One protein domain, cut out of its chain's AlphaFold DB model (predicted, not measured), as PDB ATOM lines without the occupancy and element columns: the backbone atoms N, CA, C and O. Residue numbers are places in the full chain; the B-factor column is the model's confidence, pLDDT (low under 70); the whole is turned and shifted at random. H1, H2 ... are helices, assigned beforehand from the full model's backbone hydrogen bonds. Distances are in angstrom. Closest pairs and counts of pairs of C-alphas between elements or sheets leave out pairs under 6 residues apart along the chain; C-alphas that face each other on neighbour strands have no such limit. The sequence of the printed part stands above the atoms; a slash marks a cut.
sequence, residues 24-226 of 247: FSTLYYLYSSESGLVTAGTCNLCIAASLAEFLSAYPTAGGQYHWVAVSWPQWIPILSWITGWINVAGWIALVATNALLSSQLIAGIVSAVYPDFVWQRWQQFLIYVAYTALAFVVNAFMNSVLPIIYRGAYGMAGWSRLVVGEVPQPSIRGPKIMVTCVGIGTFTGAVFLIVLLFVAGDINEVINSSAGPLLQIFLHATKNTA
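What this domain is: This is residues 24 to 226 of the 247 residues of an uncharacterized protein of Aspergillus tanneri (UniProt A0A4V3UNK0). A loose, open frame of helices: the long helices H1 and H7 run side by side in opposite directions as one wall, and the longest helix, H3, stands apart from both as a second wall. At one end of the frame the short H9, with H8 on it, bridges H7 and H3, and near this same end H4 packs on residues 99 to 107 of H3 and opens from it as a V, from whose far end H5 and H6 lead back toward H7; at the other end of H3, H2 folds back on residues 76 to 84. The printed part has 203 residues, with nine named helices, H1 to H9 in chain order, and no named strand; the class is all helix. It is loose, with a radius of gyration of the C-alphas of 21.0 A, and spans 60 by 48 by 36 A.

How they stand to each other: H3, residues 76 to 113, touches H2, residues 63 to 71, with residues 76 to 84 alone; the two form a helical hairpin at a shallow tilt of 25 degrees, the closest C-alphas being those of Ala 69 and Ile 76, 5.0 A apart. Residues 99 to 107 of H3 touch residues 124 to 132 of H4, which is residues 121 to 141, at a steep tilt of 56 degrees, with the C-alphas of Ser 103 and Tyr 128 closest at 5.6 A. Residues 104 to 112 of H3 touch H9, residues 213 to 222, at a shallow tilt of 26 degrees, the same way, with the C-alphas of Gln 104 and Leu 215 closest at 6.0 A. H9 also touches residues 196 to 199 of H7, which is residues 170 to 199, at a steep tilt of 55 degrees, with the C-alphas of Val 199 and Ala 221 closest at 5.7 A. H8, residues 203 to 208, touches H9 through the closest C-alphas of Val 206 and Pro 213, 4.9 A apart. H7 touches H1, residues 24 to 57, at a shallow tilt of 11 degrees, opposite ways, with the C-alphas of Ala 52 and Pro 175 closest at 4.2 A. H5, residues 146 to 156, and H6, residues 160 to 163, touch only at the corner, and only just, with 3 pairs of C-alphas within 8 A, the closest those of Tyr 154 and Ser 160, 5.2 A apart. H3 is apart from H1 and H7. Each O i to N i+4 pair is within hydrogen-bond range in H2, H3, H4, H5, H8 and H9, against 29 of 30 in H1 and 24 of 26 in H7; H6 is too short for such a pair.

Where its parts are: H3 is 55.6 A from first to last C-alpha, H1 49.6 A, H7 42.2 A and H4 30.1 A. H1 begins at C-alpha 24, (103.537, 148.441, 112.607), H3 at C-alpha 76, (145.359, 122.770, 91.248), and H9 ends at C-alpha 222, (102.078, 126.706, 123.607).

The domain as a whole: The C-alphas of Gln 74 and Asp 116 are the two farthest apart, 64.2 A. The printed part has no cut, and no link is long. Mean pLDDT of the printed part is 74.5; among the 72 residues under 70 are residues 143 to 168 and 200 to 212.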
ATOM      1  N   PHE A  24     102.630 147.977 113.657       53.22
ATOM      2  CA  PHE A  24     103.537 148.441 112.607       53.22
ATOM      3  C   PHE A  24     104.967 147.974 112.845       53.22
ATOM      4  O   PHE A  24     105.657 147.706 111.874       53.22
ATOM      5  N   SER A  25     105.396 147.816 114.101       58.47
ATOM      6  CA  SER A  25     106.680 147.183 114.412       58.47
ATOM      7  C   SER A  25     106.704 145.734 113.929       58.47
ATOM      8  O   SER A  25     107.585 145.378 113.162       58.47
ATOM      9  N   THR A  26     105.702 144.920 114.264       60.44
ATOM     10  CA  THR A  26     105.598 143.518 113.818       60.44
ATOM     11  C   THR A  26     105.493 143.399 112.296       60.44
ATOM     12  O   THR A  26     106.185 142.580 111.702       60.44
ATOM     13  N   LEU A  27     104.708 144.260 111.642       62.34
ATOM     14  CA  LEU A  27     104.625 144.338 110.176       62.34
ATOM     15  C   LEU A  27     105.942 144.797 109.530       62.34
ATOM     16  O   LEU A  27     106.306 144.299 108.471       62.34
ATOM     17  N   TYR A  28     106.670 145.717 110.163       66.38
ATOM     18  CA  TYR A  28     107.986 146.166 109.708       66.38
ATOM     19  C   TYR A  28     109.045 145.068 109.866       66.38
ATOM     20  O   TYR A  28     109.849 144.869 108.960       66.38
ATOM     21  N   TYR A  29     109.015 144.307 110.964       65.38
ATOM     22  CA  TYR A  29     109.880 143.142 111.156       65.38
ATOM     23  C   TYR A  29     109.542 142.016 110.174       65.38
ATOM     24  O   TYR A  29     110.458 141.441 109.592       65.38
ATOM     25  N   LEU A  30     108.255 141.761 109.911       65.56
ATOM     26  CA  LEU A  30     107.797 140.852 108.854       65.56
ATOM     27  C   LEU A  30     108.347 141.284 107.496       65.56
ATOM     28  O   LEU A  30     109.096 140.534 106.879       65.56
ATOM     29  N   TYR A  31     108.112 142.529 107.091       67.00
ATOM     30  CA  TYR A  31     108.599 143.055 105.814       67.00
ATOM     31  C   TYR A  31     110.139 143.034 105.695       67.00
ATOM     32  O   TYR A  31     110.701 142.663 104.659       67.00
ATOM     33  N   SER A  32     110.852 143.380 106.770       70.00
ATOM     34  CA  SER A  32     112.319 143.329 106.818       70.00
ATOM     35  C   SER A  32     112.862 141.896 106.790       70.00
ATOM     36  O   SER A  32     113.949 141.668 106.265       70.00
ATOM     37  N   SER A  33     112.141 140.929 107.353       69.62
ATOM     38  CA  SER A  33     112.545 139.520 107.344       69.62
ATOM     39  C   SER A  33     112.253 138.845 106.002       69.62
ATOM     40  O   SER A  33     113.084 138.092 105.498       69.62
ATOM     41  N   GLU A  34     111.119 139.167 105.376       71.69
ATOM     42  CA  GLU A  34     110.702 138.613 104.089       71.69
ATOM     43  C   GLU A  34     111.643 139.056 102.970       71.69
ATOM     44  O   GLU A  34     112.074 138.235 102.162       71.69
ATOM     45  N   SER A  35     112.050 140.330 102.970       74.12
ATOM     46  CA  SER A  35     113.070 140.825 102.039       74.12
ATOM     47  C   SER A  35     114.407 140.092 102.206       74.12
ATOM     48  O   SER A  35     115.007 139.698 101.206       74.12
ATOM     49  N   GLY A  36     114.830 139.797 103.440       79.31
ATOM     50  CA  GLY A  36     116.024 138.990 103.712       79.31
ATOM     51  C   GLY A  36     115.927 137.551 103.186       79.31
ATOM     52  O   GLY A  36     116.874 137.055 102.571       79.31
ATOM     53  N   LEU A  37     114.777 136.893 103.364       79.50
ATOM     54  CA  LEU A  37     114.531 135.532 102.869       79.50
ATOM     55  C   LEU A  37     114.526 135.463 101.342       79.50
ATOM     56  O   LEU A  37     115.120 134.554 100.762       79.50
ATOM     57  N   VAL A  38     113.895 136.439 100.688       82.56
ATOM     58  CA  VAL A  38     113.853 136.528  99.224       82.56
ATOM     59  C   VAL A  38     115.251 136.773  98.660       82.56
ATOM     60  O   VAL A  38     115.641 136.115  97.691       82.56
ATOM     61  N   THR A  39     116.045 137.656  99.275       85.62
ATOM     62  CA  THR A  39     117.438 137.884  98.866       85.62
ATOM     63  C   THR A  39     118.284 136.625  99.045       85.62
ATOM     64  O   THR A  39     118.935 136.198  98.094       85.62
ATOM     65  N   ALA A  40     118.233 135.981 100.215       85.81
ATOM     66  CA  ALA A  40     118.986 134.755 100.479       85.81
ATOM     67  C   ALA A  40     118.596 133.621  99.516       85.81
ATOM     68  O   ALA A  40     119.469 132.957  98.958       85.81
ATOM     69  N   GLY A  41     117.297 133.439  99.264       87.06
ATOM     70  CA  GLY A  41     116.780 132.450  98.320       87.06
ATOM     71  C   GLY A  41     117.239 132.700  96.886       87.06
ATOM     72  O   GLY A  41     117.695 131.778  96.212       87.06
ATOM     73  N   THR A  42     117.193 133.956  96.436       87.94
ATOM     74  CA  THR A  42     117.660 134.342  95.095       87.94
ATOM     75  C   THR A  42     119.159 134.099  94.949       87.94
ATOM     76  O   THR A  42     119.586 133.472  93.983       87.94
ATOM     77  N   CYS A  43     119.966 134.511  95.930       90.00
ATOM     78  CA  CYS A  43     121.406 134.254  95.927       90.00
ATOM     79  C   CYS A  43     121.719 132.750  95.908       90.00
ATOM     80  O   CYS A  43     122.581 132.314  95.146       90.00
ATOM     81  N   ASN A  44     120.995 131.948  96.693       89.12
ATOM     82  CA  ASN A  44     121.192 130.502  96.742       89.12
ATOM     83  C   ASN A  44     120.816 129.826  95.411       89.12
ATOM     84  O   ASN A  44     121.516 128.924  94.955       89.12
ATOM     85  N   LEU A  45     119.761 130.301  94.740       88.62
ATOM     86  CA  LEU A  45     119.387 129.854  93.395       88.62
ATOM     87  C   LEU A  45     120.424 130.249  92.341       88.62
ATOM     88  O   LEU A  45     120.729 129.434  91.475       88.62
ATOM     89  N   CYS A  46     121.003 131.449  92.421       89.81
ATOM     90  CA  CYS A  46     122.080 131.867  91.521       89.81
ATOM     91  C   CYS A  46     123.323 130.978  91.673       89.81
ATOM     92  O   CYS A  46     123.886 130.534  90.672       89.81
ATOM     93  N   ILE A  47     123.721 130.665  92.911       89.75
ATOM     94  CA  ILE A  47     124.827 129.733  93.187       89.75
ATOM     95  C   ILE A  47     124.492 128.345  92.633       89.75
ATOM     96  O   ILE A  47     125.319 127.732  91.957       89.75
ATOM     97  N   ALA A  48     123.270 127.863  92.868       86.81
ATOM     98  CA  ALA A  48     122.816 126.568  92.374       86.81
ATOM     99  C   ALA A  48     122.806 126.497  90.843       86.81
ATOM    100  O   ALA A  48     123.246 125.496  90.287       86.81
ATOM    101  N   ALA A  49     122.343 127.549  90.165       87.31
ATOM    102  CA  ALA A  49     122.317 127.636  88.709       87.31
ATOM    103  C   ALA A  49     123.736 127.637  88.120       87.31
ATOM    104  O   ALA A  49     124.014 126.858  87.214       87.31
ATOM    105  N   SER A  50     124.655 128.423  88.690       89.50
ATOM    106  CA  SER A  50     126.062 128.427  88.265       89.50
ATOM    107  C   SER A  50     126.712 127.051  88.443       89.50
ATOM    108  O   SER A  50     127.368 126.538  87.536       89.50
ATOM    109  N   LEU A  51     126.479 126.398  89.585       84.25
ATOM    110  CA  LEU A  51     127.013 125.064  89.855       84.25
ATOM    111  C   LEU A  51     126.399 123.994  88.939       84.25
ATOM    112  O   LEU A  51     127.080 123.060  88.517       84.25
ATOM    113  N   ALA A  52     125.118 124.147  88.608       85.38
ATOM    114  CA  ALA A  52     124.397 123.288  87.682       85.38
ATOM    115  C   ALA A  52     124.959 123.393  86.251       85.38
ATOM    116  O   ALA A  52     125.103 122.367  85.586       85.38
ATOM    117  N   GLU A  53     125.348 124.586  85.792       85.88
ATOM    118  CA  GLU A  53     126.039 124.763  84.504       85.88
ATOM    119  C   GLU A  53     127.396 124.047  84.488       85.88
ATOM    120  O   GLU A  53     127.678 123.288  83.555       85.88
ATOM    121  N   PHE A  54     128.192 124.179  85.555       80.69
ATOM    122  CA  PHE A  54     129.456 123.446  85.700       80.69
ATOM    123  C   PHE A  54     129.268 121.923  85.666       80.69
ATOM    124  O   PHE A  54     130.011 121.219  84.976       80.69
ATOM    125  N   LEU A  55     128.254 121.406  86.365       80.12
ATOM    126  CA  LEU A  55     127.952 119.972  86.395       80.12
ATOM    127  C   LEU A  55     127.479 119.456  85.026       80.12
ATOM    128  O   LEU A  55     127.748 118.304  84.682       80.12
ATOM    129  N   SER A  56     126.820 120.299  84.224       82.25
ATOM    130  CA  SER A  56     126.405 119.941  82.861       82.25
ATOM    131  C   SER A  56     127.591 119.728  81.913       82.25
ATOM    132  O   SER A  56     127.559 118.808  81.094       82.25
ATOM    133  N   ALA A  57     128.651 120.533  82.069       80.75
ATOM    134  CA  ALA A  57     129.869 120.457  81.268       80.75
ATOM    135  C   ALA A  57     130.802 119.322  81.723       80.75
ATOM    136  O   ALA A  57     131.376 118.625  80.888       80.75
ATOM    137  N   TYR A  58     130.921 119.102  83.038       77.69
ATOM    138  CA  TYR A  58     131.808 118.091  83.625       77.69
ATOM    139  C   TYR A  58     131.052 117.138  84.565       77.69
ATOM    140  O   TYR A  58     131.207 117.216  85.793       77.69
ATOM    141  N   PRO A  59     130.263 116.195  84.007       68.75
ATOM    142  CA  PRO A  59     129.518 115.202  84.775       68.75
ATOM    143  C   PRO A  59     130.470 114.115  85.293       68.75
ATOM    144  O   PRO A  59     130.531 113.004  84.772       68.75
ATOM    145  N   THR A  60     131.259 114.450  86.308       68.69
ATOM    146  CA  THR A  60     132.263 113.554  86.891       68.69
ATOM    147  C   THR A  60     131.875 113.172  88.313       68.69
ATOM    148  O   THR A  60     131.359 113.985  89.079       68.69
ATOM    149  N   ALA A  61     132.149 111.922  88.693       58.34
ATOM    150  CA  ALA A  61     131.885 111.415  90.042       58.34
ATOM    151  C   ALA A  61     132.801 112.038  91.123       58.34
ATOM    152  O   ALA A  61     132.588 111.813  92.308       58.34
ATOM    153  N   GLY A  62     133.814 112.824  90.725       60.38
ATOM    154  CA  GLY A  62     134.797 113.451  91.619       60.38
ATOM    155  C   GLY A  62     134.318 114.723  92.334       60.38
ATOM    156  O   GLY A  62     135.061 115.281  93.141       60.38
ATOM    157  N   GLY A  63     133.095 115.183  92.055       70.50
ATOM    158  CA  GLY A  63     132.473 116.319  92.738       70.50
ATOM    159  C   GLY A  63     133.211 117.652  92.552       70.50
ATOM    160  O   GLY A  63     133.959 117.851  91.595       70.50
ATOM    161  N   GLN A  64     133.005 118.578  93.493       69.88
ATOM    162  CA  GLN A  64     133.499 119.961  93.412       69.88
ATOM    163  C   GLN A  64     135.030 120.064  93.292       69.88
ATOM    164  O   GLN A  64     135.536 120.944  92.601       69.88
ATOM    165  N   TYR A  65     135.781 119.146  93.905       72.31
ATOM    166  CA  TYR A  65     137.248 119.154  93.847       72.31
ATOM    167  C   TYR A  65     137.782 118.847  92.448       72.31
ATOM    168  O   TYR A  65     138.769 119.438  92.015       72.31
ATOM    169  N   HIS A  66     137.108 117.953  91.718       74.25
ATOM    170  CA  HIS A  66     137.485 117.644  90.344       74.25
ATOM    171  C   HIS A  66     137.249 118.846  89.422       74.25
ATOM    172  O   HIS A  66     138.092 119.152  88.584       74.25
ATOM    173  N   TRP A  67     136.153 119.584  89.617       73.50
ATOM    174  CA  TRP A  67     135.875 120.798  88.841       73.50
ATOM    175  C   TRP A  67     136.936 121.879  89.044       73.50
ATOM    176  O   TRP A  67     137.333 122.547  88.089       73.50
ATOM    177  N   VAL A  68     137.449 122.014  90.267       74.38
ATOM    178  CA  VAL A  68     138.544 122.941  90.583       74.38
ATOM    179  C   VAL A  68     139.842 122.527  89.889       74.38
ATOM    180  O   VAL A  68     140.527 123.378  89.322       74.38
ATOM    181  N   ALA A  69     140.144 121.227  89.859       70.62
ATOM    182  CA  ALA A  69     141.314 120.707  89.156       70.62
ATOM    183  C   ALA A  69     141.247 120.924  87.633       70.62
ATOM    184  O   ALA A  69     142.273 121.178  87.007       70.62
ATOM    185  N   VAL A  70     140.049 120.861  87.041       74.75
ATOM    186  CA  VAL A  70     139.834 121.084  85.599       74.75
ATOM    187  C   VAL A  70     139.844 122.572  85.232       74.75
ATOM    188  O   VAL A  70     140.266 122.930  84.136       74.75
ATOM    189  N   SER A  71     139.411 123.452  86.137       72.50
ATOM    190  CA  SER A  71     139.244 124.878  85.830       72.50
ATOM    191  C   SER A  71     140.561 125.663  85.818       72.50
ATOM    192  O   SER A  71     140.697 126.590  85.022       72.50
ATOM    193  N   TRP A  72     141.520 125.340  86.699       72.25
ATOM    194  CA  TRP A  72     142.743 126.139  86.896       72.25
ATOM    195  C   TRP A  72     144.013 125.272  87.024       72.25
ATOM    196  O   TRP A  72     144.404 124.907  88.136       72.25
ATOM    197  N   PRO A  73     144.727 124.989  85.913       70.62
ATOM    198  CA  PRO A  73     145.841 124.037  85.903       70.62
ATOM    199  C   PRO A  73     147.101 124.489  86.658       70.62
ATOM    200  O   PRO A  73     147.890 123.655  87.093       70.62
ATOM    201  N   GLN A  74     147.297 125.793  86.859       77.19
ATOM    202  CA  GLN A  74     148.486 126.326  87.539       77.19
ATOM    203  C   GLN A  74     148.406 126.255  89.074       77.19
ATOM    204  O   GLN A  74     149.440 126.242  89.736       77.19
ATOM    205  N   TRP A  75     147.199 126.189  89.648       79.19
ATOM    206  CA  TRP A  75     146.969 126.286  91.099       79.19
ATOM    207  C   TRP A  75     146.187 125.089  91.662       79.19
ATOM    208  O   TRP A  75     145.657 125.162  92.773       79.19
ATOM    209  N   ILE A  76     146.137 123.976  90.915       79.94
ATOM    210  CA  ILE A  76     145.359 122.770  91.248       79.94
ATOM    211  C   ILE A  76     145.524 122.335  92.716       79.94
ATOM    212  O   ILE A  76     144.496 122.151  93.373       79.94
ATOM    213  N   PRO A  77     146.746 122.177  93.274       79.38
ATOM    214  CA  PRO A  77     146.904 121.593  94.608       79.38
ATOM    215  C   PRO A  77     146.332 122.494  95.705       79.38
ATOM    216  O   PRO A  77     145.657 122.015  96.611       79.38
ATOM    217  N   ILE A  78     146.560 123.806  95.598       84.50
ATOM    218  CA  ILE A  78     146.134 124.787  96.602       84.50
ATOM    219  C   ILE A  78     144.618 124.973  96.541       84.50
ATOM    220  O   ILE A  78     143.945 124.891  97.567       84.50
ATOM    221  N   LEU A  79     144.062 125.172  95.342       81.94
ATOM    222  CA  LEU A  79     142.624 125.376  95.179       81.94
ATOM    223  C   LEU A  79     141.830 124.119  95.560       81.94
ATOM    224  O   LEU A  79     140.789 124.231  96.209       81.94
ATOM    225  N   SER A  80     142.332 122.925  95.231       83.06
ATOM    226  CA  SER A  80     141.695 121.661  95.631       83.06
ATOM    227  C   SER A  80     141.757 121.448  97.142       83.06
ATOM    228  O   SER A  80     140.782 120.981  97.724       83.06
ATOM    229  N   TRP A  81     142.859 121.831  97.799       84.06
ATOM    230  CA  TRP A  81     142.998 121.746  99.254       84.06
ATOM    231  C   TRP A  81     142.040 122.695  99.981       84.06
ATOM    232  O   TRP A  81     141.331 122.268 100.890       84.06
ATOM    233  N   ILE A  82     141.951 123.956  99.544       87.19
ATOM    234  CA  ILE A  82     141.027 124.947 100.122       87.19
ATOM    235  C   ILE A  82     139.576 124.506  99.931       87.19
ATOM    236  O   ILE A  82     138.816 124.448 100.896       87.19
ATOM    237  N   THR A  83     139.201 124.145  98.700       85.38
ATOM    238  CA  THR A  83     137.857 123.628  98.405       85.38
ATOM    239  C   THR A  83     137.587 122.413  99.284       85.38
ATOM    240  O   THR A  83     136.522 122.323  99.896       85.38
ATOM    241  N   GLY A  84     138.586 121.522  99.394       84.75
ATOM    242  CA  GLY A  84     138.687 120.373 100.298       84.75
ATOM    243  C   GLY A  84     138.105 120.658 101.666       84.75
ATOM    244  O   GLY A  84     137.036 120.158 102.029       84.75
ATOM    245  N   TRP A  85     138.813 121.516 102.387       88.94
ATOM    246  CA  TRP A  85     138.489 121.904 103.750       88.94
ATOM    247  C   TRP A  85     137.169 122.652 103.876       88.94
ATOM    248  O   TRP A  85     136.445 122.405 104.837       88.94
ATOM    249  N   ILE A  86     136.816 123.509 102.915       89.06
ATOM    250  CA  ILE A  86     135.534 124.228 102.936       89.06
ATOM    251  C   ILE A  86     134.363 123.245 102.849       89.06
ATOM    252  O   ILE A  86     133.421 123.346 103.632       89.06
ATOM    253  N   ASN A  87     134.425 122.261 101.948       87.62
ATOM    254  CA  ASN A  87     133.370 121.256 101.842       87.62
ATOM    255  C   ASN A  87     133.312 120.372 103.101       87.62
ATOM    256  O   ASN A  87     132.221 120.133 103.610       87.62
ATOM    257  N   VAL A  88     134.452 119.968 103.677       88.06
ATOM    258  CA  VAL A  88     134.469 119.229 104.957       88.06
ATOM    259  C   VAL A  88     133.845 120.052 106.090       88.06
ATOM    260  O   VAL A  88     132.996 119.541 106.820       88.06
ATOM    261  N   ALA A  89     134.202 121.331 106.218       91.38
ATOM    262  CA  ALA A  89     133.616 122.230 107.208       91.38
ATOM    263  C   ALA A  89     132.102 122.395 107.005       91.38
ATOM    264  O   ALA A  89     131.350 122.380 107.979       91.38
ATOM    265  N   GLY A  90     131.647 122.477 105.751       87.94
ATOM    266  CA  GLY A  90     130.228 122.504 105.396       87.94
ATOM    267  C   GLY A  90     129.483 121.249 105.854       87.94
ATOM    268  O   GLY A  90     128.430 121.359 106.479       87.94
ATOM    269  N   TRP A  91     130.049 120.061 105.625       84.88
ATOM    270  CA  TRP A  91     129.463 118.801 106.098       84.88
ATOM    271  C   TRP A  91     129.390 118.723 107.624       84.88
ATOM    272  O   TRP A  91     128.361 118.318 108.166       84.88
ATOM    273  N   ILE A  92     130.440 119.155 108.325       89.44
ATOM    274  CA  ILE A  92     130.457 119.193 109.794       89.44
ATOM    275  C   ILE A  92     129.394 120.164 110.320       89.44
ATOM    276  O   ILE A  92     128.630 119.808 111.219       89.44
ATOM    277  N   ALA A  93     129.310 121.365 109.745       89.81
ATOM    278  CA  ALA A  93     128.317 122.364 110.126       89.81
ATOM    279  C   ALA A  93     126.887 121.858 109.892       89.81
ATOM    280  O   ALA A  93     126.044 121.995 110.774       89.81
ATOM    281  N   LEU A  94     126.624 121.202 108.756       86.25
ATOM    282  CA  LEU A  94     125.311 120.642 108.431       86.25
ATOM    283  C   LEU A  94     124.884 119.584 109.456       86.25
ATOM    284  O   LEU A  94     123.766 119.642 109.976       86.25
ATOM    285  N   VAL A  95     125.777 118.647 109.791       87.12
ATOM    286  CA  VAL A  95     125.503 117.617 110.807       87.12
ATOM    287  C   VAL A  95     125.250 118.252 112.175       87.12
ATOM    288  O   VAL A  95     124.281 117.889 112.845       87.12
ATOM    289  N   ALA A  96     126.065 119.235 112.567       88.12
ATOM    290  CA  ALA A  96     125.915 119.940 113.836       88.12
ATOM    291  C   ALA A  96     124.581 120.700 113.925       88.12
ATOM    292  O   ALA A  96     123.866 120.575 114.920       88.12
ATOM    293  N   THR A  97     124.189 121.435 112.878       87.12
ATOM    294  CA  THR A  97     122.905 122.151 112.833       87.12
ATOM    295  C   THR A  97     121.721 121.189 112.912       87.12
ATOM    296  O   THR A  97     120.770 121.453 113.646       87.12
ATOM    297  N   ASN A  98     121.776 120.049 112.215       86.50
ATOM    298  CA  ASN A  98     120.697 119.063 112.258       86.50
ATOM    299  C   ASN A  98     120.554 118.411 113.645       86.50
ATOM    300  O   ASN A  98     119.440 118.245 114.145       86.50
ATOM    301  N   ALA A  99     121.673 118.056 114.281       87.44
ATOM    302  CA  ALA A  99     121.668 117.510 115.636       87.44
ATOM    303  C   ALA A  99     121.166 118.544 116.663       87.44
ATOM    304  O   ALA A  99     120.381 118.202 117.550       87.44
ATOM    305  N   LEU A 100     121.538 119.820 116.505       85.56
ATOM    306  CA  LEU A 100     121.041 120.917 117.339       85.56
ATOM    307  C   LEU A 100     119.520 121.067 117.205       85.56
ATOM    308  O   LEU A 100     118.817 121.039 118.215       85.56
ATOM    309  N   LEU A 101     119.006 121.166 115.975       84.94
ATOM    310  CA  LEU A 101     117.571 121.292 115.713       84.94
ATOM    311  C   LEU A 101     116.792 120.104 116.294       84.94
ATOM    312  O   LEU A 101     115.793 120.294 116.982       84.94
ATOM    313  N   SER A 102     117.290 118.881 116.093       85.38
ATOM    314  CA  SER A 102     116.664 117.662 116.623       85.38
ATOM    315  C   SER A 102     116.589 117.678 118.153       85.38
ATOM    316  O   SER A 102     115.544 117.373 118.724       85.38
ATOM    317  N   SER A 103     117.666 118.099 118.828       84.69
ATOM    318  CA  SER A 103     117.684 118.225 120.292       84.69
ATOM    319  C   SER A 103     116.674 119.259 120.811       84.69
ATOM    320  O   SER A 103     116.013 119.019 121.819       84.69
ATOM    321  N   GLN A 104     116.505 120.380 120.099       81.50
ATOM    322  CA  GLN A 104     115.550 121.435 120.453       81.50
ATOM    323  C   GLN A 104     114.101 120.973 120.269       81.50
ATOM    324  O   GLN A 104     113.258 121.265 121.113       81.50
ATOM    325  N   LEU A 105     113.816 120.212 119.208       82.50
ATOM    326  CA  LEU A 105     112.484 119.650 118.977       82.50
ATOM    327  C   LEU A 105     112.105 118.625 120.054       82.50
ATOM    328  O   LEU A 105     110.988 118.662 120.564       82.50
ATOM    329  N   ILE A 106     113.037 117.751 120.449       82.94
ATOM    330  CA  ILE A 106     112.812 116.781 121.532       82.94
ATOM    331  C   ILE A 106     112.555 117.504 122.859       82.94
ATOM    332  O   ILE A 106     111.605 117.162 123.563       82.94
ATOM    333  N   ALA A 107     113.353 118.527 123.181       77.81
ATOM    334  CA  ALA A 107     113.140 119.347 124.373       77.81
ATOM    335  C   ALA A 107     111.752 120.015 124.364       77.81
ATOM    336  O   ALA A 107     111.049 119.983 125.375       77.81
ATOM    337  N   GLY A 108     111.317 120.527 123.207       75.44
ATOM    338  CA  GLY A 108     109.977 121.085 123.021       75.44
ATOM    339  C   GLY A 108     108.861 120.070 123.291       75.44
ATOM    340  O   GLY A 108     107.929 120.365 124.037       75.44
ATOM    341  N   ILE A 109     108.975 118.843 122.774       78.38
ATOM    342  CA  ILE A 109     107.972 117.784 123.004       78.38
ATOM    343  C   ILE A 109     107.890 117.423 124.487       78.38
ATOM    344  O   ILE A 109     106.805 117.349 125.055       78.38
ATOM    345  N   VAL A 110     109.027 117.207 125.138       76.62
ATOM    346  CA  VAL A 110     109.040 116.814 126.550       76.62
ATOM    347  C   VAL A 110     108.512 117.937 127.440       76.62
ATOM    348  O   VAL A 110     107.774 117.643 128.375       76.62
ATOM    349  N   SER A 111     108.800 119.208 127.128       67.94
ATOM    350  CA  SER A 111     108.191 120.344 127.842       67.94
ATOM    351  C   SER A 111     106.667 120.414 127.695       67.94
ATOM    352  O   SER A 111     105.993 120.956 128.565       67.94
ATOM    353  N   ALA A 112     106.107 119.836 126.628       69.81
ATOM    354  CA  ALA A 112     104.663 119.747 126.450       69.81
ATOM    355  C   ALA A 112     104.038 118.588 127.248       69.81
ATOM    356  O   ALA A 112     102.890 118.697 127.671       69.81
ATOM    357  N   VAL A 113     104.773 117.488 127.453       78.31
ATOM    358  CA  VAL A 113     104.276 116.277 128.139       78.31
ATOM    359  C   VAL A 113     104.472 116.341 129.657       78.31
ATOM    360  O   VAL A 113     103.601 115.889 130.395       78.31
ATOM    361  N   TYR A 114     105.588 116.902 130.131       73.50
ATOM    362  CA  TYR A 114     105.929 116.984 131.554       73.50
ATOM    363  C   TYR A 114     106.099 118.445 131.983       73.50
ATOM    364  O   TYR A 114     107.206 118.982 131.896       73.50
ATOM    365  N   PRO A 115     105.020 119.099 132.449       64.62
ATOM    366  CA  PRO A 115     105.056 120.526 132.744       64.62
ATOM    367  C   PRO A 115     105.890 120.898 133.984       64.62
ATOM    368  O   PRO A 115     106.332 122.035 134.097       64.62
ATOM    369  N   ASP A 116     106.161 119.950 134.883       66.56
ATOM    370  CA  ASP A 116     106.921 120.200 136.120       66.56
ATOM    371  C   ASP A 116     108.439 119.973 135.969       66.56
ATOM    372  O   ASP A 116     109.206 120.139 136.919       66.56
ATOM    373  N   PHE A 117     108.903 119.550 134.787       66.00
ATOM    374  CA  PHE A 117     110.303 119.182 134.579       66.00
ATOM    375  C   PHE A 117     111.168 120.386 134.183       66.00
ATOM    376  O   PHE A 117     111.036 120.947 133.094       66.00
ATOM    377  N   VAL A 118     112.116 120.742 135.055       66.00
ATOM    378  CA  VAL A 118     113.064 121.839 134.826       66.00
ATOM    379  C   VAL A 118     114.182 121.410 133.878       66.00
ATOM    380  O   VAL A 118     115.071 120.636 134.239       66.00
ATOM    381  N   TRP A 119     114.166 121.967 132.669       63.75
ATOM    382  CA  TRP A 119     115.167 121.704 131.640       63.75
ATOM    383  C   TRP A 119     116.522 122.338 131.953       63.75
ATOM    384  O   TRP A 119     116.651 123.559 132.036       63.75
ATOM    385  N   GLN A 120     117.564 121.508 132.040       70.44
ATOM    386  CA  GLN A 120     118.941 121.982 132.186       70.44
ATOM    387  C   GLN A 120     119.744 121.841 130.889       70.44
ATOM    388  O   GLN A 120     119.644 120.845 130.174       70.44
ATOM    389  N   ARG A 121     120.626 122.813 130.616       71.75
ATOM    390  CA  ARG A 121     121.451 122.873 129.389       71.75
ATOM    391  C   ARG A 121     122.277 121.605 129.146       71.75
ATOM    392  O   ARG A 121     122.451 121.183 128.007       71.75
ATOM    393  N   TRP A 122     122.767 120.972 130.211       77.56
ATOM    394  CA  TRP A 122     123.541 119.736 130.099       77.56
ATOM    395  C   TRP A 122     122.698 118.546 129.612       77.56
ATOM    396  O   TRP A 122     123.207 117.700 128.883       77.56
ATOM    397  N   GLN A 123     121.399 118.506 129.922       80.06
ATOM    398  CA  GLN A 123     120.498 117.463 129.416       80.06
ATOM    399  C   GLN A 123     120.300 117.603 127.902       80.06
ATOM    400  O   GLN A 123     120.359 116.613 127.177       80.06
ATOM    401  N   GLN A 124     120.159 118.837 127.405       78.12
ATOM    402  CA  GLN A 124     120.117 119.104 125.965       78.12
ATOM    403  C   GLN A 124     121.435 118.714 125.279       78.12
ATOM    404  O   GLN A 124     121.417 118.105 124.209       78.12
ATOM    405  N   PHE A 125     122.576 118.998 125.915       83.69
ATOM    406  CA  PHE A 125     123.885 118.566 125.422       83.69
ATOM    407  C   PHE A 125     124.003 117.036 125.353       83.69
ATOM    408  O   PHE A 125     124.480 116.509 124.350       83.69
ATOM    409  N   LEU A 126     123.520 116.302 126.359       86.75
ATOM    410  CA  LEU A 126     123.515 114.838 126.319       86.75
ATOM    411  C   LEU A 126     122.660 114.284 125.179       86.75
ATOM    412  O   LEU A 126     123.098 113.356 124.503       86.75
ATOM    413  N   ILE A 127     121.475 114.850 124.940       86.50
ATOM    414  CA  ILE A 127     120.609 114.442 123.820       86.50
ATOM    415  C   ILE A 127     121.324 114.691 122.490       86.50
ATOM    416  O   ILE A 127     121.325 113.825 121.617       86.50
ATOM    417  N   TYR A 128     121.981 115.844 122.352       86.94
ATOM    418  CA  TYR A 128     122.785 116.175 121.178       86.94
ATOM    419  C   TYR A 128     123.932 115.172 120.951       86.94
ATOM    420  O   TYR A 128     124.116 114.672 119.837       86.94
ATOM    421  N   VAL A 129     124.689 114.836 122.004       89.56
ATOM    422  CA  VAL A 129     125.797 113.867 121.934       89.56
ATOM    423  C   VAL A 129     125.279 112.466 121.623       89.56
ATOM    424  O   VAL A 129     125.830 111.802 120.749       89.56
ATOM    425  N   ALA A 130     124.201 112.028 122.275       89.44
ATOM    426  CA  ALA A 130     123.585 110.727 122.037       89.44
ATOM    427  C   ALA A 130     123.070 110.599 120.596       89.44
ATOM    428  O   ALA A 130     123.320 109.586 119.946       89.44
ATOM    429  N   TYR A 131     122.419 111.640 120.069       89.00
ATOM    430  CA  TYR A 131     121.960 111.682 118.679       89.00
ATOM    431  C   TYR A 131     123.133 111.575 117.695       89.00
ATOM    432  O   TYR A 131     123.096 110.773 116.763       89.00
ATOM    433  N   THR A 132     124.205 112.334 117.934       87.81
ATOM    434  CA  THR A 132     125.403 112.318 117.082       87.81
ATOM    435  C   THR A 132     126.125 110.969 117.152       87.81
ATOM    436  O   THR A 132     126.535 110.434 116.124       87.81
ATOM    437  N   ALA A 133     126.231 110.376 118.343       88.00
ATOM    438  CA  ALA A 133     126.836 109.061 118.544       88.00
ATOM    439  C   ALA A 133     126.017 107.946 117.880       88.00
ATOM    440  O   ALA A 133     126.587 107.077 117.225       88.00
ATOM    441  N   LEU A 134     124.687 107.988 117.977       86.56
ATOM    442  CA  LEU A 134     123.808 107.033 117.301       86.56
ATOM    443  C   LEU A 134     123.936 107.152 115.779       86.56
ATOM    444  O   LEU A 134     124.105 106.142 115.097       86.56
ATOM    445  N   ALA A 135     123.924 108.378 115.246       83.31
ATOM    446  CA  ALA A 135     124.131 108.622 113.821       83.31
ATOM    447  C   ALA A 135     125.508 108.129 113.344       83.31
ATOM    448  O   ALA A 135     125.611 107.568 112.251       83.31
ATOM    449  N   PHE A 136     126.546 108.289 114.172       85.19
ATOM    450  CA  PHE A 136     127.884 107.760 113.916       85.19
ATOM    451  C   PHE A 136     127.903 106.229 113.905       85.19
ATOM    452  O   PHE A 136     128.440 105.648 112.969       85.19
ATOM    453  N   VAL A 137     127.280 105.562 114.881       85.38
ATOM    454  CA  VAL A 137     127.219 104.090 114.941       85.38
ATOM    455  C   VAL A 137     126.488 103.520 113.726       85.38
ATOM    456  O   VAL A 137     126.974 102.572 113.106       85.38
ATOM    457  N   VAL A 138     125.360 104.122 113.339       80.31
ATOM    458  CA  VAL A 138     124.613 103.715 112.142       80.31
ATOM    459  C   VAL A 138     125.453 103.915 110.876       80.31
ATOM    460  O   VAL A 138     125.500 103.009 110.047       80.31
ATOM    461  N   ASN A 139     126.164 105.042 110.742       79.75
ATOM    462  CA  ASN A 139     127.051 105.292 109.597       79.75
ATOM    463  C   ASN A 139     128.281 104.375 109.559       79.75
ATOM    464  O   ASN A 139     128.692 103.963 108.483       79.75
ATOM    465  N   ALA A 140     128.889 104.074 110.707       82.62
ATOM    466  CA  ALA A 140     130.156 103.348 110.771       82.62
ATOM    467  C   ALA A 140     129.979 101.826 110.679       82.62
ATOM    468  O   ALA A 140     130.780 101.154 110.031       82.62
ATOM    469  N   PHE A 141     128.941 101.271 111.312       78.44
ATOM    470  CA  PHE A 141     128.772  99.818 111.450       78.44
ATOM    471  C   PHE A 141     127.609  99.251 110.631       78.44
ATOM    472  O   PHE A 141     127.588  98.056 110.344       78.44
ATOM    473  N   MET A 142     126.645 100.080 110.222       75.62
ATOM    474  CA  MET A 142     125.375  99.623 109.647       75.62
ATOM    475  C   MET A 142     125.267  99.877 108.136       75.62
ATOM    476  O   MET A 142     124.192 100.190 107.617       75.62
ATOM    477  N   ASN A 143     126.371  99.668 107.409       67.62
ATOM    478  CA  ASN A 143     126.483  99.885 105.958       67.62
ATOM    479  C   ASN A 143     125.423  99.144 105.123       67.62
ATOM    480  O   ASN A 143     125.054  99.611 104.050       67.62
ATOM    481  N   SER A 144     124.888  98.021 105.606       66.81
ATOM    482  CA  SER A 144     123.831  97.272 104.911       66.81
ATOM    483  C   SER A 144     122.426  97.864 105.082       66.81
ATOM    484  O   SER A 144     121.550  97.584 104.266       66.81
ATOM    485  N   VAL A 145     122.192  98.696 106.103       68.25
ATOM    486  CA  VAL A 145     120.889  99.343 106.351       68.25
ATOM    487  C   VAL A 145     120.825 100.741 105.730       68.25
ATOM    488  O   VAL A 145     119.743 101.207 105.373       68.25
ATOM    489  N   LEU A 146     121.980 101.375 105.499       69.56
ATOM    490  CA  LEU A 146     122.100 102.653 104.790       69.56
ATOM    491  C   LEU A 146     121.306 102.682 103.468       69.56
ATOM    492  O   LEU A 146     120.488 103.585 103.304       69.56
ATOM    493  N   PRO A 147     121.425 101.696 102.553       69.12
ATOM    494  CA  PRO A 147     120.663 101.684 101.304       69.12
ATOM    495  C   PRO A 147     119.146 101.690 101.514       69.12
ATOM    496  O   PRO A 147     118.421 102.284 100.720       69.12
ATOM    497  N   ILE A 148     118.654 101.045 102.575       69.88
ATOM    498  CA  ILE A 148     117.224 100.981 102.909       69.88
ATOM    499  C   ILE A 148     116.756 102.316 103.488       69.88
ATOM    500  O   ILE A 148     115.721 102.830 103.065       69.88
ATOM    501  N   ILE A 149     117.539 102.914 104.389       69.94
ATOM    502  CA  ILE A 149     117.259 104.242 104.949       69.94
ATOM    503  C   ILE A 149     117.265 105.293 103.841       69.94
ATOM    504  O   ILE A 149     116.332 106.084 103.755       69.94
ATOM    505  N   TYR A 150     118.259 105.274 102.951       66.19
ATOM    506  CA  TYR A 150     118.323 106.188 101.814       66.19
ATOM    507  C   TYR A 150     117.132 105.990 100.879       66.19
ATOM    508  O   TYR A 150     116.460 106.958 100.537       66.19
ATOM    509  N   ARG A 151     116.789 104.748 100.523       60.88
ATOM    510  CA  ARG A 151     115.591 104.466  99.713       60.88
ATOM    511  C   ARG A 151     114.308 104.971 100.378       60.88
ATOM    512  O   ARG A 151     113.462 105.526  99.682       60.88
ATOM    513  N   GLY A 152     114.177 104.828 101.697       62.34
ATOM    514  CA  GLY A 152     113.030 105.318 102.466       62.34
ATOM    515  C   GLY A 152     112.971 106.845 102.561       62.34
ATOM    516  O   GLY A 152     111.939 107.439 102.262       62.34
ATOM    517  N   ALA A 153     114.085 107.494 102.902       61.84
ATOM    518  CA  ALA A 153     114.189 108.947 103.026       61.84
ATOM    519  C   ALA A 153     113.977 109.654 101.678       61.84
ATOM    520  O   ALA A 153     113.168 110.577 101.571       61.84
ATOM    521  N   TYR A 154     114.633 109.175 100.616       58.28
ATOM    522  CA  TYR A 154     114.424 109.686  99.260       58.28
ATOM    523  C   TYR A 154     113.038 109.310  98.711       58.28
ATOM    524  O   TYR A 154     112.484 110.049  97.898       58.28
ATOM    525  N   GLY A 155     112.445 108.208  99.180       56.53
ATOM    526  CA  GLY A 155     111.059 107.816  98.917       56.53
ATOM    527  C   GLY A 155     110.035 108.807  99.469       56.53
ATOM    528  O   GLY A 155     109.172 109.268  98.726       56.53
ATOM    529  N   MET A 156     110.173 109.178 100.743       52.72
ATOM    530  CA  MET A 156     109.279 110.112 101.442       52.72
ATOM    531  C   MET A 156     109.345 111.535 100.878       52.72
ATOM    532  O   MET A 156     108.336 112.229 100.833       52.72
ATOM    533  N   ALA A 157     110.519 111.961 100.414       53.34
ATOM    534  CA  ALA A 157     110.725 113.302  99.873       53.34
ATOM    535  C   ALA A 157     110.534 113.396  98.337       53.34
ATOM    536  O   ALA A 157     110.830 114.431  97.748       53.34
ATOM    537  N   GLY A 158     110.058 112.335  97.665       54.06
ATOM    538  CA  GLY A 158     109.801 112.337  96.212       54.06
ATOM    539  C   GLY A 158     111.051 112.257  95.316       54.06
ATOM    540  O   GLY A 158     110.943 112.304  94.091       54.06
ATOM    541  N   TRP A 159     112.236 112.072  95.905       54.19
ATOM    542  CA  TRP A 159     113.539 111.924  95.231       54.19
ATOM    543  C   TRP A 159     113.792 110.505  94.687       54.19
ATOM    544  O   TRP A 159     114.842 110.229  94.100       54.19
ATOM    545  N   SER A 160     112.829 109.595  94.862       47.97
ATOM    546  CA  SER A 160     112.921 108.155  94.572       47.97
ATOM    547  C   SER A 160     113.326 107.802  93.139       47.97
ATOM    548  O   SER A 160     113.907 106.745  92.911       47.97
ATOM    549  N   ARG A 161     113.077 108.686  92.169       48.03
ATOM    550  CA  ARG A 161     113.406 108.461  90.751       48.03
ATOM    551  C   ARG A 161     114.825 108.857  90.336       48.03
ATOM    552  O   ARG A 161     115.190 108.594  89.194       48.03
ATOM    553  N   LEU A 162     115.599 109.503  91.208       49.22
ATOM    554  CA  LEU A 162     116.863 110.145  90.819       49.22
ATOM    555  C   LEU A 162     118.093 109.569  91.529       49.22
ATOM    556  O   LEU A 162     119.195 109.734  91.028       49.22
ATOM    557  N   VAL A 163     117.927 108.889  92.667       51.97
ATOM    558  CA  VAL A 163     119.065 108.452  93.505       51.97
ATOM    559  C   VAL A 163     119.238 106.926  93.545       51.97
ATOM    560  O   VAL A 163     120.318 106.434  93.850       51.97
ATOM    561  N   VAL A 164     118.200 106.148  93.217       47.81
ATOM    562  CA  VAL A 164     118.167 104.692  93.494       47.81
ATOM    563  C   VAL A 164     118.582 103.814  92.304       47.81
ATOM    564  O   VAL A 164     118.916 102.646  92.492       47.81
ATOM    565  N   GLY A 165     118.633 104.359  91.094       50.19
ATOM    566  CA  GLY A 165     119.186 103.688  89.920       50.19
ATOM    567  C   GLY A 165     119.829 104.749  89.052       50.19
ATOM    568  O   GLY A 165     119.192 105.773  88.818       50.19
ATOM    569  N   GLU A 166     121.093 104.541  88.693       55.94
ATOM    570  CA  GLU A 166     121.971 105.476  87.984       55.94
ATOM    571  C   GLU A 166     121.236 106.531  87.160       55.94
ATOM    572  O   GLU A 166     120.455 106.193  86.272       55.94
ATOM    573  N   VAL A 167     121.485 107.810  87.461       60.75
ATOM    574  CA  VAL A 167     120.870 108.938  86.759       60.75
ATOM    575  C   VAL A 167     121.142 108.781  85.259       60.75
ATOM    576  O   VAL A 167     122.278 108.987  84.831       60.75
ATOM    577  N   PRO A 168     120.134 108.458  84.425       59.72
ATOM    578  CA  PRO A 168     120.346 108.354  82.991       59.72
ATOM    579  C   PRO A 168     120.728 109.746  82.483       59.72
ATOM    580  O   PRO A 168     119.930 110.674  82.613       59.72
ATOM    581  N   GLN A 169     121.937 109.900  81.939       71.31
ATOM    582  CA  GLN A 169     122.499 111.182  81.479       71.31
ATOM    583  C   GLN A 169     122.668 112.227  82.611       71.31
ATOM    584  O   GLN A 169     121.884 113.183  82.715       71.31
ATOM    585  N   PRO A 170     123.717 112.092  83.449       69.00
ATOM    586  CA  PRO A 170     123.983 113.009  84.561       69.00
ATOM    587  C   PRO A 170     124.229 114.458  84.113       69.00
ATOM    588  O   PRO A 170     123.893 115.372  84.861       69.00
ATOM    589  N   SER A 171     124.707 114.685  82.885       73.44
ATOM    590  CA  SER A 171     124.933 116.025  82.318       73.44
ATOM    591  C   SER A 171     123.661 116.854  82.125       73.44
ATOM    592  O   SER A 171     123.724 118.075  82.157       73.44
ATOM    593  N   ILE A 172     122.495 116.226  81.942       75.44
ATOM    594  CA  ILE A 172     121.224 116.943  81.715       75.44
ATOM    595  C   ILE A 172     120.324 116.858  82.945       75.44
ATOM    596  O   ILE A 172     119.640 117.821  83.300       75.44
ATOM    597  N   ARG A 173     120.294 115.697  83.604       75.06
ATOM    598  CA  ARG A 173     119.439 115.492  84.776       75.06
ATOM    599  C   ARG A 173     120.056 116.076  86.039       75.06
ATOM    600  O   ARG A 173     119.326 116.703  86.795       75.06
ATOM    601  N   GLY A 174     121.367 115.953  86.238       77.19
ATOM    602  CA  GLY A 174     122.072 116.507  87.402       77.19
ATOM    603  C   GLY A 174     121.806 118.002  87.630       77.19
ATOM    604  O   GLY A 174     121.353 118.362  88.718       77.19
ATOM    605  N   PRO A 175     121.956 118.864  86.607       81.56
ATOM    606  CA  PRO A 175     121.667 120.294  86.728       81.56
ATOM    607  C   PRO A 175     120.225 120.586  87.173       81.56
ATOM    608  O   PRO A 175     119.994 121.387  88.078       81.56
ATOM    609  N   LYS A 176     119.242 119.881  86.593       78.38
ATOM    610  CA  LYS A 176     117.821 120.034  86.956       78.38
ATOM    611  C   LYS A 176     117.563 119.642  88.408       78.38
ATOM    612  O   LYS A 176     116.876 120.363  89.121       78.38
ATOM    613  N   ILE A 177     118.148 118.526  88.846       77.56
ATOM    614  CA  ILE A 177     118.050 118.027  90.222       77.56
ATOM    615  C   ILE A 177     118.554 119.091  91.201       77.56
ATOM    616  O   ILE A 177     117.840 119.400  92.150       77.56
ATOM    617  N   MET A 178     119.730 119.683  90.961       80.38
ATOM    618  CA  MET A 178     120.316 120.691  91.856       80.38
ATOM    619  C   MET A 178     119.416 121.919  92.018       80.38
ATOM    620  O   MET A 178     119.114 122.312  93.147       80.38
ATOM    621  N   VAL A 179     118.934 122.488  90.911       84.69
ATOM    622  CA  VAL A 179     118.080 123.688  90.945       84.69
ATOM    623  C   VAL A 179     116.732 123.390  91.604       84.69
ATOM    624  O   VAL A 179     116.273 124.167  92.439       84.69
ATOM    625  N   THR A 180     116.111 122.246  91.301       82.25
ATOM    626  CA  THR A 180     114.849 121.845  91.944       82.25
ATOM    627  C   THR A 180     115.028 121.600  93.445       82.25
ATOM    628  O   THR A 180     114.167 121.998  94.225       82.25
ATOM    629  N   CYS A 181     116.152 121.015  93.870       79.81
ATOM    630  CA  CYS A 181     116.468 120.777  95.284       79.81
ATOM    631  C   CYS A 181     116.523 122.089  96.069       79.81
ATOM    632  O   CYS A 181     115.868 122.242  97.102       79.81
ATOM    633  N   VAL A 182     117.252 123.065  95.526       86.31
ATOM    634  CA  VAL A 182     117.411 124.384  96.138       86.31
ATOM    635  C   VAL A 182     116.105 125.173  96.116       86.31
ATOM    636  O   VAL A 182     115.764 125.806  97.114       86.31
ATOM    637  N   GLY A 183     115.337 125.097  95.027       83.94
ATOM    638  CA  GLY A 183     114.029 125.744  94.924       83.94
ATOM    639  C   GLY A 183     113.028 125.227  95.958       83.94
ATOM    640  O   GLY A 183     112.433 126.024  96.683       83.94
ATOM    641  N   ILE A 184     112.891 123.902  96.082       83.44
ATOM    642  CA  ILE A 184     112.016 123.283  97.089       83.44
ATOM    643  C   ILE A 184     112.482 123.667  98.494       83.44
ATOM    644  O   ILE A 184     111.667 124.138  99.279       83.44
ATOM    645  N   GLY A 185     113.780 123.530  98.789       82.31
ATOM    646  CA  GLY A 185     114.344 123.858 100.101       82.31
ATOM    647  C   GLY A 185     114.110 125.315 100.500       82.31
ATOM    648  O   GLY A 185     113.682 125.586 101.622       82.31
ATOM    649  N   THR A 186     114.312 126.245  99.563       84.94
ATOM    650  CA  THR A 186     114.075 127.682  99.769       84.94
ATOM    651  C   THR A 186     112.601 127.955 100.054       84.94
ATOM    652  O   THR A 186     112.285 128.687 100.987       84.94
ATOM    653  N   PHE A 187     111.692 127.323  99.310       84.06
ATOM    654  CA  PHE A 187     110.256 127.476  99.526       84.06
ATOM    655  C   PHE A 187     109.811 126.903 100.878       84.06
ATOM    656  O   PHE A 187     109.168 127.596 101.663       84.06
ATOM    657  N   THR A 188     110.199 125.667 101.202       84.19
ATOM    658  CA  THR A 188     109.846 125.039 102.485       84.19
ATOM    659  C   THR A 188     110.457 125.773 103.677       84.19
ATOM    660  O   THR A 188     109.798 125.926 104.703       84.19
ATOM    661  N   GLY A 189     111.690 126.270 103.539       81.50
ATOM    662  CA  GLY A 189     112.363 127.063 104.565       81.50
ATOM    663  C   GLY A 189     111.701 128.423 104.771       81.50
ATOM    664  O   GLY A 189     111.504 128.832 105.911       81.50
ATOM    665  N   ALA A 190     111.287 129.092 103.691       81.12
ATOM    666  CA  ALA A 190     110.549 130.349 103.776       81.12
ATOM    667  C   ALA A 190     109.212 130.163 104.504       81.12
ATOM    668  O   ALA A 190     108.921 130.912 105.430       81.12
ATOM    669  N   VAL A 191     108.441 129.125 104.160       83.56
ATOM    670  CA  VAL A 191     107.182 128.806 104.858       83.56
ATOM    671  C   VAL A 191     107.430 128.554 106.346       83.56
ATOM    672  O   VAL A 191     106.732 129.115 107.187       83.56
ATOM    673  N   PHE A 192     108.445 127.757 106.687       81.94
ATOM    674  CA  PHE A 192     108.795 127.476 108.079       81.94
ATOM    675  C   PHE A 192     109.187 128.743 108.858       81.94
ATOM    676  O   PHE A 192     108.718 128.950 109.975       81.94
ATOM    677  N   LEU A 193     110.000 129.620 108.266       77.94
ATOM    678  CA  LEU A 193     110.456 130.852 108.917       77.94
ATOM    679  C   LEU A 193     109.345 131.896 109.053       77.94
ATOM    680  O   LEU A 193     109.276 132.559 110.086       77.94
ATOM    681  N   ILE A 194     108.441 131.993 108.075       77.00
ATOM    682  CA  ILE A 194     107.238 132.830 108.175       77.00
ATOM    683  C   ILE A 194     106.387 132.366 109.363       77.00
ATOM    684  O   ILE A 194     106.009 133.181 110.201       77.00
ATOM    685  N   VAL A 195     106.143 131.056 109.492       78.62
ATOM    686  CA  VAL A 195     105.389 130.502 110.629       78.62
ATOM    687  C   VAL A 195     106.080 130.809 111.958       78.62
ATOM    688  O   VAL A 195     105.419 131.287 112.878       78.62
ATOM    689  N   LEU A 196     107.398 130.603 112.066       73.88
ATOM    690  CA  LEU A 196     108.130 130.927 113.294       73.88
ATOM    691  C   LEU A 196     108.033 132.409 113.656       73.88
ATOM    692  O   LEU A 196     107.903 132.730 114.833       73.88
ATOM    693  N   LEU A 197     108.052 133.309 112.673       72.94
ATOM    694  CA  LEU A 197     107.974 134.743 112.928       72.94
ATOM    695  C   LEU A 197     106.595 135.180 113.435       72.94
ATOM    696  O   LEU A 197     106.514 136.027 114.321       72.94
ATOM    697  N   PHE A 198     105.518 134.566 112.936       73.12
ATOM    698  CA  PHE A 198     104.170 134.788 113.471       73.12
ATOM    699  C   PHE A 198     103.998 134.242 114.895       73.12
ATOM    700  O   PHE A 198     103.174 134.752 115.652       73.12
ATOM    701  N   VAL A 199     104.774 133.224 115.267       71.00
ATOM    702  CA  VAL A 199     104.705 132.558 116.576       71.00
ATOM    703  C   VAL A 199     105.667 133.174 117.604       71.00
ATOM    704  O   VAL A 199     105.436 133.058 118.805       71.00
ATOM    705  N   ALA A 200     106.720 133.866 117.160       65.00
ATOM    706  CA  ALA A 200     107.838 134.287 118.004       65.00
ATOM    707  C   ALA A 200     107.492 135.248 119.152       65.00
ATOM    708  O   ALA A 200     108.233 135.278 120.131       65.00
ATOM    709  N   GLY A 201     106.383 135.990 119.098       69.69
ATOM    710  CA  GLY A 201     105.981 136.879 120.197       69.69
ATOM    711  C   GLY A 201     107.030 137.962 120.503       69.69
ATOM    712  O   GLY A 201     107.445 138.683 119.597       69.69
ATOM    713  N   ASP A 202     107.445 138.097 121.772       68.75
ATOM    714  CA  ASP A 202     108.451 139.088 122.192       68.75
ATOM    715  C   ASP A 202     109.884 138.648 121.844       68.75
ATOM    716  O   ASP A 202     110.450 137.708 122.408       68.75
ATOM    717  N   ILE A 203     110.495 139.378 120.911       65.56
ATOM    718  CA  ILE A 203     111.838 139.120 120.381       65.56
ATOM    719  C   ILE A 203     112.928 139.281 121.450       65.56
ATOM    720  O   ILE A 203     113.949 138.594 121.387       65.56
ATOM    721  N   ASN A 204     112.736 140.146 122.450       65.12
ATOM    722  CA  ASN A 204     113.754 140.361 123.484       65.12
ATOM    723  C   ASN A 204     113.900 139.138 124.392       65.12
ATOM    724  O   ASN A 204     115.002 138.834 124.852       65.12
ATOM    725  N   GLU A 205     112.808 138.418 124.621       65.94
ATOM    726  CA  GLU A 205     112.815 137.178 125.390       65.94
ATOM    727  C   GLU A 205     113.443 136.036 124.582       65.94
ATOM    728  O   GLU A 205     114.266 135.284 125.100       65.94
ATOM    729  N   VAL A 206     113.162 135.972 123.276       67.44
ATOM    730  CA  VAL A 206     113.744 134.984 122.351       67.44
ATOM    731  C   VAL A 206     115.263 135.122 122.230       67.44
ATOM    732  O   VAL A 206     115.969 134.114 122.258       67.44
ATOM    733  N   ILE A 207     115.784 136.348 122.129       67.81
ATOM    734  CA  ILE A 207     117.230 136.594 121.979       67.81
ATOM    735  C   ILE A 207     117.985 136.322 123.284       67.81
ATOM    736  O   ILE A 207     119.099 135.800 123.254       67.81
ATOM    737  N   ASN A 208     117.387 136.655 124.429       66.94
ATOM    738  CA  ASN A 208     118.021 136.466 125.735       66.94
ATOM    739  C   ASN A 208     117.757 135.078 126.341       66.94
ATOM    740  O   ASN A 208     118.278 134.770 127.418       66.94
ATOM    741  N   SER A 209     116.970 134.229 125.669       64.25
ATOM    742  CA  SER A 209     116.629 132.909 126.186       64.25
ATOM    743  C   SER A 209     117.845 131.987 126.227       64.25
ATOM    744  O   SER A 209     118.481 131.645 125.228       64.25
ATOM    745  N   SER A 210     118.114 131.522 127.441       56.16
ATOM    746  CA  SER A 210     119.158 130.572 127.817       56.16
ATOM    747  C   SER A 210     119.060 129.218 127.095       56.16
ATOM    748  O   SER A 210     120.074 128.530 126.963       56.16
ATOM    749  N   ALA A 211     117.864 128.834 126.635       58.22
ATOM    750  CA  ALA A 211     117.574 127.524 126.046       58.22
ATOM    751  C   ALA A 211     117.632 127.511 124.503       58.22
ATOM    752  O   ALA A 211     117.515 126.462 123.864       58.22
ATOM    753  N   GLY A 212     117.863 128.680 123.902       68.06
ATOM    754  CA  GLY A 212     117.932 128.876 122.462       68.06
ATOM    755  C   GLY A 212     116.624 129.414 121.871       68.06
ATOM    756  O   GLY A 212     115.532 129.116 122.360       68.06
ATOM    757  N   PRO A 213     116.721 130.189 120.780       70.75
ATOM    758  CA  PRO A 213     115.610 130.984 120.264       70.75
ATOM    759  C   PRO A 213     114.435 130.128 119.779       70.75
ATOM    760  O   PRO A 213     113.282 130.460 120.019       70.75
ATOM    761  N   LEU A 214     114.711 128.985 119.148       71.44
ATOM    762  CA  LEU A 214     113.674 128.113 118.595       71.44
ATOM    763  C   LEU A 214     112.806 127.475 119.691       71.44
ATOM    764  O   LEU A 214     111.589 127.415 119.544       71.44
ATOM    765  N   LEU A 215     113.406 127.065 120.812       69.06
ATOM    766  CA  LEU A 215     112.658 126.513 121.943       69.06
ATOM    767  C   LEU A 215     111.803 127.590 122.626       69.06
ATOM    768  O   LEU A 215     110.645 127.329 122.939       69.06
ATOM    769  N   GLN A 216     112.323 128.813 122.776       68.69
ATOM    770  CA  GLN A 216     111.552 129.940 123.314       68.69
ATOM    771  C   GLN A 216     110.327 130.267 122.448       68.69
ATOM    772  O   GLN A 216     109.235 130.479 122.970       68.69
ATOM    773  N   ILE A 217     110.481 130.239 121.122       72.75
ATOM    774  CA  ILE A 217     109.367 130.443 120.185       72.75
ATOM    775  C   ILE A 217     108.302 129.347 120.360       72.75
ATOM    776  O   ILE A 217     107.110 129.647 120.403       72.75
ATOM    777  N   PHE A 218     108.703 128.081 120.532       68.88
ATOM    778  CA  PHE A 218     107.757 126.996 120.827       68.88
ATOM    779  C   PHE A 218     107.012 127.191 122.157       68.88
ATOM    780  O   PHE A 218     105.822 126.875 122.245       68.88
ATOM    781  N   LEU A 219     107.671 127.749 123.175       65.38
ATOM    782  CA  LEU A 219     107.044 128.074 124.460       65.38
ATOM    783  C   LEU A 219     106.014 129.201 124.318       65.38
ATOM    784  O   LEU A 219     104.895 129.081 124.823       65.38
ATOM    785  N   HIS A 220     106.344 130.252 123.563       66.81
ATOM    786  CA  HIS A 220     105.404 131.332 123.246       66.81
ATOM    787  C   HIS A 220     104.168 130.809 122.494       66.81
ATOM    788  O   HIS A 220     103.050 131.252 122.760       66.81
ATOM    789  N   ALA A 221     104.345 129.813 121.618       63.59
ATOM    790  CA  ALA A 221     103.256 129.159 120.890       63.59
ATOM    791  C   ALA A 221     102.287 128.389 121.802       63.59
ATOM    792  O   ALA A 221     101.075 128.405 121.592       63.59
ATOM    793  N   THR A 222     102.829 127.675 122.790       61.91
ATOM    794  CA  THR A 222     102.078 126.706 123.607       61.91
ATOM    795  C   THR A 222     101.489 127.302 124.882       61.91
ATOM    796  O   THR A 222     100.599 126.686 125.463       61.91
ATOM    797  N   LYS A 223     101.933 128.498 125.306       55.88
ATOM    798  CA  LYS A 223     101.489 129.192 126.535       55.88
ATOM    799  C   LYS A 223     101.599 128.343 127.816       55.88
ATOM    800  O   LYS A 223     100.929 128.644 128.801       55.88
ATOM    801  N   ASN A 224     102.415 127.287 127.814       46.31
ATOM    802  CA  ASN A 224     102.551 126.374 128.945       46.31
ATOM    803  C   ASN A 224     103.808 126.709 129.767       46.31
ATOM    804  O   ASN A 224     104.927 126.708 129.252       46.31
ATOM    805  N   THR A 225     103.611 126.988 131.055       44.66
ATOM    806  CA  THR A 225     104.560 127.562 132.034       44.66
ATOM    807  C   THR A 225     105.666 126.597 132.497       44.66
ATOM    808  O   THR A 225     106.291 126.812 133.526       44.66
ATOM    809  N   ALA A 226     105.932 125.523 131.762       43.44
ATOM    810  CA  ALA A 226     106.964 124.542 132.102       43.44
ATOM    811  C   ALA A 226     108.379 125.007 131.719       43.44
ATOM    812  O   ALA A 226     109.373 124.695 132.372       43.44
TER     813      ALA A 226